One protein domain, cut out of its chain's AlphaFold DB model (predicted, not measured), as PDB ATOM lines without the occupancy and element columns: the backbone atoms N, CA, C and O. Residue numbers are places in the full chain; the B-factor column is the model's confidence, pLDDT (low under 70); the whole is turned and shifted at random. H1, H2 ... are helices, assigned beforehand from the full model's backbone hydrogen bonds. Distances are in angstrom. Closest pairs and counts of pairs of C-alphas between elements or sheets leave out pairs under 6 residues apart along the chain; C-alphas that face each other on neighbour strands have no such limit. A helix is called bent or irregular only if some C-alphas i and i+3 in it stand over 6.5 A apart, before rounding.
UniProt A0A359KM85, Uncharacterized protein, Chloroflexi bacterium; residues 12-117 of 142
ATOM      1  N   GLU A  12     114.489  58.557 141.893       92.81
ATOM      2  CA  GLU A  12     114.952  59.928 142.135       92.81
ATOM      3  C   GLU A  12     115.993  60.356 141.101       92.81
ATOM      4  O   GLU A  12     115.908  61.454 140.552       92.81
ATOM      5  N   MET A  13     116.957  59.482 140.788       93.19
ATOM      6  CA  MET A  13     117.968  59.764 139.769       93.19
ATOM      7  C   MET A  13     117.338  59.930 138.384       93.19
ATOM      8  O   MET A  13     117.757  60.798 137.615       93.19
ATOM      9  N   LEU A  14     116.340  59.104 138.054       93.62
ATOM     10  CA  LEU A  14     115.661  59.166 136.764       93.62
ATOM     11  C   LEU A  14     114.784  60.416 136.671       93.62
ATOM     12  O   LEU A  14     114.818  61.096 135.652       93.62
ATOM     13  N   SER A  15     114.085  60.771 137.748       94.88
ATOM     14  CA  SER A  15     113.299  62.003 137.858       94.88
ATOM     15  C   SER A  15     114.172  63.254 137.714       94.88
ATOM     16  O   SER A  15     113.890  64.123 136.888       94.88
ATOM     17  N   ALA A  16     115.310  63.312 138.415       93.81
ATOM     18  CA  ALA A  16     116.270  64.405 138.274       93.81
ATOM     19  C   ALA A  16     116.800  64.508 136.837       93.81
ATOM     20  O   ALA A  16     116.887  65.600 136.272       93.81
ATOM     21  N   TRP A  17     117.108  63.372 136.208       94.25
ATOM     22  CA  TRP A  17     117.520  63.348 134.810       94.25
ATOM     23  C   TRP A  17     116.402  63.833 133.873       94.25
ATOM     24  O   TRP A  17     116.660  64.678 133.017       94.25
ATOM     25  N   LEU A  18     115.158  63.387 134.061       95.38
ATOM     26  CA  LEU A  18     113.999  63.849 133.292       95.38
ATOM     27  C   LEU A  18     113.765  65.353 133.442       95.38
ATOM     28  O   LEU A  18     113.513  66.026 132.444       95.38
ATOM     29  N   HIS A  19     113.946  65.901 134.644       94.25
ATOM     30  CA  HIS A  19     113.871  67.340 134.887       94.25
ATOM     31  C   HIS A  19     114.908  68.112 134.056       94.25
ATOM     32  O   HIS A  19     114.586  69.129 133.440       94.25
ATOM     33  N   THR A  20     116.143  67.600 133.954       93.81
ATOM     34  CA  THR A  20     117.166  68.212 133.085       93.81
ATOM     35  C   THR A  20     116.833  68.105 131.598       93.81
ATOM     36  O   THR A  20     117.152  69.021 130.845       93.81
ATOM     37  N   VAL A  21     116.178  67.019 131.171       93.38
ATOM     38  CA  VAL A  21     115.746  66.821 129.778       93.38
ATOM     39  C   VAL A  21     114.593  67.757 129.413       93.38
ATOM     40  O   VAL A  21     114.614  68.329 128.326       93.38
ATOM     41  N   ALA A  22     113.607  67.926 130.299       89.94
ATOM     42  CA  ALA A  22     112.510  68.872 130.103       89.94
ATOM     43  C   ALA A  22     113.026  70.318 130.050       89.94
ATOM     44  O   ALA A  22     112.552  71.139 129.266       89.94
ATOM     45  N   GLY A  23     114.031  70.615 130.874       88.75
ATOM     46  CA  GLY A  23     114.581  71.949 131.035       88.75
ATOM     47  C   GLY A  23     113.703  72.837 131.929       88.75
ATOM     48  O   GLY A  23     112.494  72.622 132.065       88.75
ATOM     49  N   PRO A  24     114.300  73.879 132.535       82.75
ATOM     50  CA  PRO A  24     113.649  74.677 133.574       82.75
ATOM     51  C   PRO A  24     112.413  75.432 133.071       82.75
ATOM     52  O   PRO A  24     111.468  75.636 133.828       82.75
ATOM     53  N   SER A  25     112.385  75.827 131.796       81.62
ATOM     54  CA  SER A  25     111.253  76.555 131.216       81.62
ATOM     55  C   SER A  25     110.010  75.678 131.070       81.62
ATOM     56  O   SER A  25     108.931  76.090 131.484       81.62
ATOM     57  N   VAL A  26     110.149  74.466 130.520       85.88
ATOM     58  CA  VAL A  26     109.015  73.542 130.339       85.88
ATOM     59  C   VAL A  26     108.525  73.051 131.694       85.88
ATOM     60  O   VAL A  26     107.337  73.161 131.987       85.88
ATOM     61  N   ALA A  27     109.441  72.597 132.556       87.00
ATOM     62  CA  ALA A  27     109.090  72.148 133.900       87.00
ATOM     63  C   ALA A  27     108.416  73.263 134.718       87.00
ATOM     64  O   ALA A  27     107.434  73.007 135.408       87.00
ATOM     65  N   GLY A  28     108.889  74.509 134.598       84.81
ATOM     66  CA  GLY A  28     108.288  75.665 135.260       84.81
ATOM     67  C   GLY A  28     106.873  75.977 134.765       84.81
ATOM     68  O   GLY A  28     105.985  76.214 135.579       84.81
ATOM     69  N   VAL A  29     106.637  75.932 133.449       83.69
ATOM     70  CA  VAL A  29     105.301  76.161 132.864       83.69
ATOM     71  C   VAL A  29     104.302  75.087 133.291       83.69
ATOM     72  O   VAL A  29     103.139  75.410 133.521       83.69
ATOM     73  N   LEU A  30     104.749  73.836 133.415       84.94
ATOM     74  CA  LEU A  30     103.909  72.702 133.812       84.94
ATOM     75  C   LEU A  30     103.825  72.506 135.336       84.94
ATOM     76  O   LEU A  30     103.099  71.636 135.806       84.94
ATOM     77  N   GLY A  31     104.556  73.303 136.122       87.38
ATOM     78  CA  GLY A  31     104.576  73.195 137.583       87.38
ATOM     79  C   GLY A  31     105.291  71.946 138.118       87.38
ATOM     80  O   GLY A  31     105.092  71.575 139.272       87.38
ATOM     81  N   TRP A  32     106.135  71.298 137.314       91.19
ATOM     82  CA  TRP A  32     106.849  70.067 137.672       91.19
ATOM     83  C   TRP A  32     108.100  70.352 138.511       91.19
ATOM     84  O   TRP A  32     109.235  70.233 138.037       91.19
ATOM     85  N   SER A  33     107.886  70.762 139.760       89.00
ATOM     86  CA  SER A  33     108.945  71.155 140.699       89.00
ATOM     87  C   SER A  33     109.401  70.028 141.628       89.00
ATOM     88  O   SER A  33     110.543  70.038 142.085       89.00
ATOM     89  N   ALA A  34     108.533  69.052 141.901       91.62
ATOM     90  CA  ALA A  34     108.833  67.920 142.773       91.62
ATOM     91  C   ALA A  34     109.216  66.669 141.962       91.62
ATOM     92  O   ALA A  34     108.667  66.474 140.872       91.62
ATOM     93  N   PRO A  35     110.067  65.772 142.499       90.25
ATOM     94  CA  PRO A  35     110.402  64.514 141.834       90.25
ATOM     95  C   PRO A  35     109.185  63.648 141.485       90.25
ATOM     96  O   PRO A  35     109.183  63.006 140.436       90.25
ATOM     97  N   SER A  36     108.138  63.691 142.314       92.38
ATOM     98  CA  SER A  36     106.883  62.962 142.101       92.38
ATOM     99  C   SER A  36     106.084  63.436 140.885       92.38
ATOM    100  O   SER A  36     105.255  62.696 140.366       92.38
ATOM    101  N   SER A  37     106.372  64.632 140.352       92.69
ATOM    102  CA  SER A  37     105.770  65.115 139.094       92.69
ATOM    103  C   SER A  37     106.120  64.221 137.898       92.69
ATOM    104  O   SER A  37     105.477  64.307 136.857       92.69
ATOM    105  N   TYR A  38     107.151  63.381 138.041       95.31
ATOM    106  CA  TYR A  38     107.653  62.482 137.007       95.31
ATOM    107  C   TYR A  38     107.271  61.018 137.254       95.31
ATOM    108  O   TYR A  38     107.686  60.160 136.482       95.31
ATOM    109  N   ASP A  39     106.504  60.702 138.304       94.62
ATOM    110  CA  ASP A  39     106.239  59.307 138.673       94.62
ATOM    111  C   ASP A  39     105.464  58.542 137.605       94.62
ATOM    112  O   ASP A  39     105.878  57.439 137.246       94.62
ATOM    113  N   GLU A  40     104.408  59.147 137.058       91.50
ATOM    114  CA  GLU A  40     103.637  58.574 135.946       91.50
ATOM    115  C   GLU A  40     104.505  58.412 134.694       91.50
ATOM    116  O   GLU A  40     104.525  57.353 134.077       91.50
ATOM    117  N   ILE A  41     105.341  59.409 134.388       95.50
ATOM    118  CA  ILE A  41     106.270  59.366 133.247       95.50
ATOM    119  C   ILE A  41     107.249  58.190 133.380       95.50
ATOM    120  O   ILE A  41     107.564  57.509 132.403       95.50
ATOM    121  N   ILE A  42     107.756  57.953 134.591       94.81
ATOM    122  CA  ILE A  42     108.646  56.829 134.881       94.81
ATOM    123  C   ILE A  42     107.883  55.506 134.766       94.81
ATOM    124  O   ILE A  42     108.414  54.560 134.189       94.81
ATOM    125  N   ASN A  43     106.650  55.434 135.266       93.19
ATOM    126  CA  ASN A  43     105.823  54.231 135.172       93.19
ATOM    127  C   ASN A  43     105.528  53.860 133.713       93.19
ATOM    128  O   ASN A  43     105.717  52.705 133.342       93.19
ATOM    129  N   ASP A  44     105.168  54.830 132.875       91.44
ATOM    130  CA  ASP A  44     104.928  54.619 131.443       91.44
ATOM    131  C   ASP A  44     106.181  54.102 130.726       91.44
ATOM    132  O   ASP A  44     106.118  53.189 129.897       91.44
ATOM    133  N   ALA A  45     107.346  54.654 131.073       92.50
ATOM    134  CA  ALA A  45     108.623  54.212 130.528       92.50
ATOM    135  C   ALA A  45     108.951  52.765 130.918       92.50
ATOM    136  O   ALA A  45     109.400  51.986 130.078       92.50
ATOM    137  N   LEU A  46     108.723  52.403 132.182       90.94
ATOM    138  CA  LEU A  46     108.936  51.048 132.690       90.94
ATOM    139  C   LEU A  46     107.953  50.061 132.064       90.94
ATOM    140  O   LEU A  46     108.366  48.987 131.633       90.94
ATOM    141  N   PHE A  47     106.687  50.455 131.926       89.50
ATOM    142  CA  PHE A  47     105.656  49.650 131.282       89.50
ATOM    143  C   PHE A  47     106.022  49.315 129.831       89.50
ATOM    144  O   PHE A  47     105.913  48.160 129.422       89.50
ATOM    145  N   ALA A  48     106.548  50.283 129.071       86.88
ATOM    146  CA  ALA A  48     107.026  50.056 127.703       86.88
ATOM    147  C   ALA A  48     108.193  49.052 127.613       86.88
ATOM    148  O   ALA A  48     108.412  48.449 126.563       86.88
ATOM    149  N   LEU A  49     108.937  48.868 128.703       87.69
ATOM    150  CA  LEU A  49     110.052  47.923 128.806       87.69
ATOM    151  C   LEU A  49     109.664  46.615 129.512       87.69
ATOM    152  O   LEU A  49     110.510  45.737 129.664       87.69
ATOM    153  N   GLY A  50     108.408  46.474 129.948       85.94
ATOM    154  CA  GLY A  50     107.943  45.331 130.739       85.94
ATOM    155  C   GLY A  50     108.525  45.271 132.157       85.94
ATOM    156  O   GLY A  50     108.504  44.208 132.772       85.94
ATOM    157  N   GLY A  51     109.066  46.381 132.664       84.44
ATOM    158  CA  GLY A  51     109.646  46.494 134.002       84.44
ATOM    159  C   GLY A  51     108.692  47.125 135.018       84.44
ATOM    160  O   GLY A  51     107.696  47.752 134.661       84.44
ATOM    161  N   THR A  52     109.026  46.992 136.301       87.50
ATOM    162  CA  THR A  52     108.272  47.593 137.420       87.50
ATOM    163  C   THR A  52     109.092  48.575 138.250       87.50
ATOM    164  O   THR A  52     108.514  49.400 138.958       87.50
ATOM    165  N   ALA A  53     110.423  48.527 138.152       87.94
ATOM    166  CA  ALA A  53     111.320  49.432 138.858       87.94
ATOM    167  C   ALA A  53     112.532  49.828 137.982       87.94
ATOM    168  O   ALA A  53     112.969  49.025 137.155       87.94
ATOM    169  N   PRO A  54     113.065  51.064 138.099       86.56
ATOM    170  CA  PRO A  54     114.173  51.535 137.254       86.56
ATOM    171  C   PRO A  54     115.511  50.826 137.482       86.56
ATOM    172  O   PRO A  54     116.345  50.792 136.577       86.56
ATOM    173  N   ASP A  55     115.724  50.282 138.672       88.44
ATOM    174  CA  ASP A  55     116.924  49.555 139.077       88.44
ATOM    175  C   ASP A  55     116.988  48.134 138.502       88.44
ATOM    176  O   ASP A  55     118.086  47.610 138.319       88.44
ATOM    177  N   ASP A  56     115.844  47.563 138.116       84.94
ATOM    178  CA  ASP A  56     115.753  46.254 137.456       84.94
ATOM    179  C   ASP A  56     116.069  46.312 135.948       84.94
ATOM    180  O   ASP A  56     116.230  45.281 135.287       84.94
ATOM    181  N   VAL A  57     116.151  47.513 135.364       85.94
ATOM    182  CA  VAL A  57     116.355  47.680 133.921       85.94
ATOM    183  C   VAL A  57     117.845  47.651 133.580       85.94
ATOM    184  O   VAL A  57     118.566  48.629 133.768       85.94
ATOM    185  N   ALA A  58     118.297  46.533 133.009       85.56
ATOM    186  CA  ALA A  58     119.691  46.348 132.601       85.56
ATOM    187  C   ALA A  58     120.118  47.265 131.437       85.56
ATOM    188  O   ALA A  58     121.259  47.729 131.391       85.56
ATOM    189  N   ASP A  59     119.213  47.536 130.491       88.44
ATOM    190  CA  ASP A  59     119.493  48.416 129.356       88.44
ATOM    191  C   ASP A  59     119.140  49.875 129.684       88.44
ATOM    192  O   ASP A  59     118.019  50.356 129.492       88.44
ATOM    193  N   ILE A  60     120.143  50.608 130.164       89.06
ATOM    194  CA  ILE A  60     120.017  52.025 130.523       89.06
ATOM    195  C   ILE A  60     119.755  52.916 129.300       89.06
ATOM    196  O   ILE A  60     119.137  53.981 129.425       89.06
ATOM    197  N   ALA A  61     120.215  52.517 128.112       88.81
ATOM    198  CA  ALA A  61     119.949  53.268 126.891       88.81
ATOM    199  C   ALA A  61     118.470  53.144 126.506       88.81
ATOM    200  O   ALA A  61     117.830  54.169 126.246       88.81
ATOM    201  N   ALA A  62     117.916  51.932 126.574       87.75
ATOM    202  CA  ALA A  62     116.492  51.675 126.391       87.75
ATOM    203  C   ALA A  62     115.642  52.420 127.435       87.75
ATOM    204  O   ALA A  62     114.698  53.115 127.055       87.75
ATOM    205  N   LEU A  63     116.028  52.390 128.722       91.94
ATOM    206  CA  LEU A  63     115.352  53.136 129.796       91.94
ATOM    207  C   LEU A  63     115.270  54.633 129.496       91.94
ATOM    208  O   LEU A  63     114.196  55.232 129.533       91.94
ATOM    209  N   ARG A  64     116.401  55.253 129.155       92.62
ATOM    210  CA  ARG A  64     116.451  56.684 128.830       92.62
ATOM    211  C   ARG A  64     115.647  57.017 127.580       92.62
ATOM    212  O   ARG A  64     115.056  58.095 127.507       92.62
ATOM    213  N   ALA A  65     115.643  56.136 126.586       91.38
ATOM    214  CA  ALA A  65     114.890  56.359 125.366       91.38
ATOM    215  C   ALA A  65     113.377  56.278 125.620       91.38
ATOM    216  O   ALA A  65     112.660  57.207 125.244       91.38
ATOM    217  N   ALA A  66     112.911  55.252 126.337       92.06
ATOM    218  CA  ALA A  66     111.516  55.112 126.753       92.06
ATOM    219  C   ALA A  66     111.063  56.295 127.625       92.06
ATOM    220  O   ALA A  66     110.048  56.927 127.338       92.06
ATOM    221  N   ALA A  67     111.871  56.682 128.616       94.06
ATOM    222  CA  ALA A  67     111.558  57.783 129.525       94.06
ATOM    223  C   ALA A  67     111.474  59.143 128.814       94.06
ATOM    224  O   ALA A  67     110.614  59.957 129.141       94.06
ATOM    225  N   ARG A  68     112.305  59.394 127.792       94.88
ATOM    226  CA  ARG A  68     112.164  60.595 126.945       94.88
ATOM    227  C   ARG A  68     110.868  60.593 126.154       94.88
ATOM    228  O   ARG A  68     110.275  61.653 125.978       94.88
ATOM    229  N   VAL A  69     110.465  59.440 125.631       93.31
ATOM    230  CA  VAL A  69     109.211  59.330 124.881       93.31
ATOM    231  C   VAL A  69     108.033  59.634 125.804       93.31
ATOM    232  O   VAL A  69     107.268  60.541 125.483       93.31
ATOM    233  N   ALA A  70     107.964  58.983 126.968       93.62
ATOM    234  CA  ALA A  70     106.928  59.227 127.971       93.62
ATOM    235  C   ALA A  70     106.897  60.699 128.424       93.62
ATOM    236  O   ALA A  70     105.839  61.322 128.459       93.62
ATOM    237  N   LEU A  71     108.068  61.303 128.665       95.00
ATOM    238  CA  LEU A  71     108.181  62.711 129.048       95.00
ATOM    239  C   LEU A  71     107.535  63.635 128.017       95.00
ATOM    240  O   LEU A  71     106.686  64.454 128.357       95.00
ATOM    241  N   TRP A  72     107.937  63.525 126.750       93.38
ATOM    242  CA  TRP A  72     107.426  64.425 125.719       93.38
ATOM    243  C   TRP A  72     105.972  64.128 125.349       93.38
ATOM    244  O   TRP A  72     105.278  65.044 124.917       93.38
ATOM    245  N   GLN A  73     105.484  62.899 125.554       91.94
ATOM    246  CA  GLN A  73     104.050  62.605 125.488       91.94
ATOM    247  C   GLN A  73     103.288  63.368 126.571       91.94
ATOM    248  O   GLN A  73     102.380  64.119 126.228       91.94
ATOM    249  N   ALA A  74     103.727  63.284 127.829       91.19
ATOM    250  CA  ALA A  74     103.105  64.009 128.935       91.19
ATOM    251  C   ALA A  74     103.129  65.534 128.724       91.19
ATOM    252  O   ALA A  74     102.129  66.209 128.973       91.19
ATOM    253  N   VAL A  75     104.236  66.092 128.210       89.88
ATOM    254  CA  VAL A  75     104.316  67.523 127.859       89.88
ATOM    255  C   VAL A  75     103.292  67.879 126.778       89.88
ATOM    256  O   VAL A  75     102.594  68.883 126.902       89.88
ATOM    257  N   VAL A  76     103.184  67.081 125.711       88.50
ATOM    258  CA  VAL A  76     102.202  67.321 124.644       88.50
ATOM    259  C   VAL A  76     100.783  67.246 125.202       88.50
ATOM    260  O   VAL A  76      99.998  68.161 124.979       88.50
ATOM    261  N   GLU A  77     100.454  66.220 125.979       86.88
ATOM    262  CA  GLU A  77      99.119  66.044 126.557       86.88
ATOM    263  C   GLU A  77      98.735  67.211 127.473       86.88
ATOM    264  O   GLU A  77      97.682  67.818 127.281       86.88
ATOM    265  N   GLN A  78      99.614  67.622 128.388       84.12
ATOM    266  CA  GLN A  78      99.334  68.745 129.291       84.12
ATOM    267  C   GLN A  78      99.295  70.103 128.578       84.12
ATOM    268  O   GLN A  78      98.689  71.046 129.086       84.12
ATOM    269  N   THR A  79      99.904  70.220 127.396       78.88
ATOM    270  CA  THR A  79      99.836  71.447 126.589       78.88
ATOM    271  C   THR A  79      98.647  71.476 125.627       78.88
ATOM    272  O   THR A  79      98.251  72.562 125.220       78.88
ATOM    273  N   THR A  80      98.007  70.337 125.320       72.12
ATOM    274  CA  THR A  80      96.845  70.294 124.403       72.12
ATOM    275  C   THR A  80      95.578  70.966 124.939       72.12
ATOM    276  O   THR A  80      94.779  71.459 124.146       72.12
ATOM    277  N   THR A  81      95.370  71.009 126.255       59.53
ATOM    278  CA  THR A  81      94.179  71.622 126.880       59.53
ATOM    279  C   THR A  81      94.329  73.124 127.139       59.53
ATOM    280  O   THR A  81      93.355  73.794 127.490       59.53
ATOM    281  N   LEU A  82      95.526  73.681 126.942       53.56
ATOM    282  CA  LEU A  82      95.834  75.087 127.186       53.56
ATOM    283  C   LEU A  82      95.579  75.912 125.916       53.56
ATOM    284  O   LEU A  82      96.501  76.223 125.168       53.56
ATOM    285  N   TYR A  83      94.314  76.268 125.676       51.94
ATOM    286  CA  TYR A  83      93.934  77.175 124.587       51.94
ATOM    287  C   TYR A  83      94.582  78.564 124.732       51.94
ATOM    288  O   TYR A  83      94.760  79.078 125.841       51.94
ATOM    289  N   ASP A  84      94.879  79.193 123.590       52.88
ATOM    290  CA  ASP A  84      95.347  80.578 123.486       52.88
ATOM    291  C   ASP A  84      94.291  81.546 124.046       52.88
ATOM    292  O   ASP A  84      93.353  81.948 123.354       52.88
ATOM    293  N   VAL A  85      94.439  81.966 125.304       47.50
ATOM    294  CA  VAL A  85      93.636  83.065 125.849       47.50
ATOM    295  C   VAL A  85      94.355  84.369 125.528       47.50
ATOM    296  O   VAL A  85      95.402  84.673 126.099       47.50
ATOM    297  N   THR A  86      93.796  85.140 124.597       46.94
ATOM    298  CA  THR A  86      94.203  86.537 124.414       46.94
ATOM    299  C   THR A  86      93.680  87.311 125.614       46.94
ATOM    300  O   THR A  86      92.468  87.429 125.793       46.94
ATOM    301  N   MET A  87      94.583  87.785 126.469       51.72
ATOM    302  CA  MET A  87      94.193  88.654 127.571       51.72
ATOM    303  C   MET A  87      93.770  90.036 127.022       51.72
ATOM    304  O   MET A  87      94.237  90.437 125.949       51.72
ATOM    305  N   PRO A  88      92.867  90.769 127.702       52.34
ATOM    306  CA  PRO A  88      92.322  92.051 127.219       52.34
ATOM    307  C   PRO A  88      93.367  93.153 126.968       52.34
ATOM    308  O   PRO A  88      93.071  94.157 126.327       52.34
ATOM    309  N   ASP A  89      94.577  92.971 127.483       67.44
ATOM    310  CA  ASP A  89      95.747  93.845 127.402       67.44
ATOM    311  C   ASP A  89      96.673  93.533 126.208       67.44
ATOM    312  O   ASP A  89      97.685  94.206 126.013       67.44
ATOM    313  N   GLY A  90      96.328  92.545 125.373       55.88
ATOM    314  CA  GLY A  90      97.039  92.241 124.127       55.88
ATOM    315  C   GLY A  90      98.311  91.406 124.295       55.88
ATOM    316  O   GLY A  90      99.029  91.186 123.316       55.88
ATOM    317  N   VAL A  91      98.599  90.900 125.499       50.84
ATOM    318  CA  VAL A  91      99.744  90.014 125.739       50.84
ATOM    319  C   VAL A  91      99.441  88.618 125.193       50.84
ATOM    320  O   VAL A  91      98.562  87.906 125.678       50.84
ATOM    321  N   ARG A  92     100.194  88.208 124.166       51.28
ATOM    322  CA  ARG A  92     100.093  86.883 123.541       51.28
ATOM    323  C   ARG A  92     101.110  85.942 124.188       51.28
ATOM    324  O   ARG A  92     102.311  86.190 124.124       51.28
ATOM    325  N   VAL A  93     100.644  84.882 124.845       52.94
ATOM    326  CA  VAL A  93     101.520  83.994 125.627       52.94
ATOM    327  C   VAL A  93     102.137  82.896 124.743       52.94
ATOM    328  O   VAL A  93     101.482  82.284 123.911       52.94
ATOM    329  N   VAL A  94     103.423  82.641 124.979       61.34
ATOM    330  CA  VAL A  94     104.437  81.848 124.246       61.34
ATOM    331  C   VAL A  94     104.158  80.317 124.180       61.34
ATOM    332  O   VAL A  94     105.064  79.516 123.977       61.34
ATOM    333  N   ARG A  95     102.917  79.848 124.369       67.44
ATOM    334  CA  ARG A  95     102.627  78.422 124.664       67.44
ATOM    335  C   ARG A  95     102.466  77.511 123.445       67.44
ATOM    336  O   ARG A  95     102.873  76.356 123.529       67.44
ATOM    337  N   ASN A  96     102.026  78.038 122.299       67.00
ATOM    338  CA  ASN A  96     102.052  77.293 121.033       67.00
ATOM    339  C   ASN A  96     103.486  76.841 120.665       67.00
ATOM    340  O   ASN A  96     103.715  75.707 120.256       67.00
ATOM    341  N   GLN A  97     104.493  77.682 120.934       71.25
ATOM    342  CA  GLN A  97     105.896  77.337 120.674       71.25
ATOM    343  C   GLN A  97     106.378  76.154 121.524       71.25
ATOM    344  O   GLN A  97     107.137  75.322 121.031       71.25
ATOM    345  N   ILE A  98     105.920  76.043 122.776       73.88
ATOM    346  CA  ILE A  98     106.249  74.905 123.648       73.88
ATOM    347  C   ILE A  98     105.620  73.626 123.096       73.88
ATOM    348  O   ILE A  98     106.289  72.598 123.052       73.88
ATOM    349  N   GLN A  99     104.371  73.682 122.630       79.56
ATOM    350  CA  GLN A  99     103.699  72.522 122.051       79.56
ATOM    351  C   GLN A  99     104.368  72.063 120.747       79.56
ATOM    352  O   GLN A  99     104.630  70.872 120.573       79.56
ATOM    353  N   GLU A 100     104.711  72.986 119.845       81.38
ATOM    354  CA  GLU A 100     105.437  72.672 118.609       81.38
ATOM    355  C   GLU A 100     106.821  72.068 118.895       81.38
ATOM    356  O   GLU A 100     107.200  71.055 118.291       81.38
ATOM    357  N   GLN A 101     107.558  72.638 119.854       82.75
ATOM    358  CA  GLN A 101     108.844  72.109 120.311       82.75
ATOM    359  C   GLN A 101     108.693  70.729 120.953       82.75
ATOM    360  O   GLN A 101     109.474  69.831 120.638       82.75
ATOM    361  N   ALA A 102     107.675  70.522 121.788       84.94
ATOM    362  CA  ALA A 102     107.399  69.241 122.430       84.94
ATOM    363  C   ALA A 102     107.041  68.160 121.404       84.94
ATOM    364  O   ALA A 102     107.559  67.049 121.472       84.94
ATOM    365  N   LEU A 103     106.234  68.486 120.388       86.31
ATOM    366  CA  LEU A 103     105.928  67.575 119.284       86.31
ATOM    367  C   LEU A 103     107.183  67.218 118.474       86.31
ATOM    368  O   LEU A 103     107.354  66.063 118.076       86.31
ATOM    369  N   ALA A 104     108.070  68.183 118.218       87.00
ATOM    370  CA  ALA A 104     109.345  67.927 117.551       87.00
ATOM    371  C   ALA A 104     110.272  67.048 118.402       87.00
ATOM    372  O   ALA A 104     110.835  66.074 117.894       87.00
ATOM    373  N   ALA A 105     110.381  67.340 119.697       87.56
ATOM    374  CA  ALA A 105     111.167  66.565 120.647       87.56
ATOM    375  C   ALA A 105     110.630  65.134 120.791       87.56
ATOM    376  O   ALA A 105     111.414  64.185 120.765       87.56
ATOM    377  N   LEU A 106     109.306  64.959 120.821       89.38
ATOM    378  CA  LEU A 106     108.656  63.654 120.849       89.38
ATOM    379  C   LEU A 106     108.994  62.824 119.606       89.38
ATOM    380  O   LEU A 106     109.324  61.646 119.727       89.38
ATOM    381  N   ARG A 107     108.954  63.415 118.404       88.81
ATOM    382  CA  ARG A 107     109.341  62.707 117.168       88.81
ATOM    383  C   ARG A 107     110.788  62.219 117.228       88.81
ATOM    384  O   ARG A 107     111.051  61.059 116.912       88.81
ATOM    385  N   THR A 108     111.706  63.073 117.676       88.56
ATOM    386  CA  THR A 108     113.123  62.718 117.847       88.56
ATOM    387  C   THR A 108     113.307  61.626 118.901       88.56
ATOM    388  O   THR A 108     114.033  60.662 118.664       88.56
ATOM    389  N   ALA A 109     112.615  61.728 120.037       87.88
ATOM    390  CA  ALA A 109     112.665  60.733 121.104       87.88
ATOM    391  C   ALA A 109     112.150  59.370 120.631       87.88
ATOM    392  O   ALA A 109     112.794  58.356 120.882       87.88
ATOM    393  N   ARG A 110     111.037  59.342 119.885       88.50
ATOM    394  CA  ARG A 110     110.476  58.102 119.330       88.50
ATOM    395  C   ARG A 110     111.439  57.427 118.366       88.50
ATOM    396  O   ARG A 110     111.611  56.217 118.436       88.50
ATOM    397  N   ARG A 111     112.091  58.202 117.497       85.12
ATOM    398  CA  ARG A 111     113.112  57.672 116.591       85.12
ATOM    399  C   ARG A 111     114.281  57.056 117.363       85.12
ATOM    400  O   ARG A 111     114.641  55.917 117.092       85.12
ATOM    401  N   ALA A 112     114.815  57.771 118.351       84.38
ATOM    402  CA  ALA A 112     115.908  57.267 119.181       84.38
ATOM    403  C   ALA A 112     115.513  55.999 119.964       84.38
ATOM    404  O   ALA A 112     116.329  55.101 120.133       84.38
ATOM    405  N   ALA A 113     114.260  55.902 120.414       84.81
ATOM    406  CA  ALA A 113     113.737  54.714 121.083       84.81
ATOM    407  C   ALA A 113     113.633  53.505 120.145       84.81
ATOM    408  O   ALA A 113     114.029  52.411 120.536       84.81
ATOM    409  N   MET A 114     113.193  53.699 118.897       82.88
ATOM    410  CA  MET A 114     113.211  52.630 117.887       82.88
ATOM    411  C   MET A 114     114.640  52.168 117.572       82.88
ATOM    412  O   MET A 114     114.886  50.970 117.479       82.88
ATOM    413  N   GLU A 115     115.590  53.101 117.449       81.88
ATOM    414  CA  GLU A 115     117.015  52.790 117.241       81.88
ATOM    415  C   GLU A 115     117.618  52.022 118.434       81.88
ATOM    416  O   GLU A 115     118.498  51.187 118.243       81.88
ATOM    417  N   ALA A 116     117.107  52.251 119.647       78.75
ATOM    418  CA  ALA A 116     117.469  51.520 120.863       78.75
ATOM    419  C   ALA A 116     116.679  50.208 121.068       78.75
ATOM    420  O   ALA A 116     116.814  49.578 122.111       78.75
ATOM    421  N   GLY A 117     115.836  49.794 120.113       79.06
ATOM    422  CA  GLY A 117     115.069  48.545 120.197       79.06
ATOM    423  C   GLY A 117     113.868  48.579 121.151       79.06
ATOM    424  O   GLY A 117     113.294  47.533 121.451       79.06
TER     425      GLY A 117
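This is residues 12 to 117 of the 142 residues of an uncharacterized protein of Chloroflexi bacterium (UniProt A0A359KM85). H3 and H4 form a long helical hairpin, and the kinked H1 and the shorter H2 pack on H3, with H2 apart from H4 and H1 close to H4 near Val 26 and Ile 98. The loop joining H3 to H4 reaches far beyond the helices, and its residues 86 to 91 stick out free. The printed part has 106 residues with four named helices, H1 to H4 in chain order, and no named strand: all helix. It is compact, with a radius of gyration of the C-alphas of 15.0 A, yet elongated, spanning 53 by 28 by 19 A.

H1, residues 12 to 30, has a kink of 102 degrees near residue 23 and is irregular, with C-alphas 21 and 24 9.0 A apart. With residues 12 to 18 alone it touches H2, residues 35 to 48, closest at the C-alphas of Ser 15 and Pro 35, 5.5 A. H2 is irregular too: C-alphas 37 and 40 are 7.6 A apart. The hub is H3, residues 60 to 80, touching the three other helices. H2 and H3 stand at a steep tilt of 64 degrees, closest at the C-alphas of Ala 45 and Ala 67, 4.7 A. H1 touches H3 at a shallow tilt of 25 degrees, closest at the C-alphas of Leu 18 and Leu 71, 7.3 A. H4, residues 95 to 115, forms a hairpin with H3, opposite ways at a shallow tilt of 26 degrees; their closest C-alphas, of Ala 65 and Ala 113, are 4.7 A apart. H2 and H4 are apart. Every O i to N i+4 pair is within hydrogen-bond range in H3 and H4, against 12 of 15 in H1 and 7 of 10 in H2.

H1 begins at C-alpha 12 (114.952, 59.928, 142.135) and measures 18.8 A; H2 measures 20.5 A. H3 measures 30.1 A. H4 measures 30.3 A and ends at C-alpha 115 (117.015, 52.790, 117.241).

The C-alphas farthest apart, of Ala 58 and Pro 88, are 53.5 A apart. The printed part has no cut. The links H2 to H3 and H3 to H4 are long. Residues 81 to 96 have pLDDT under 70.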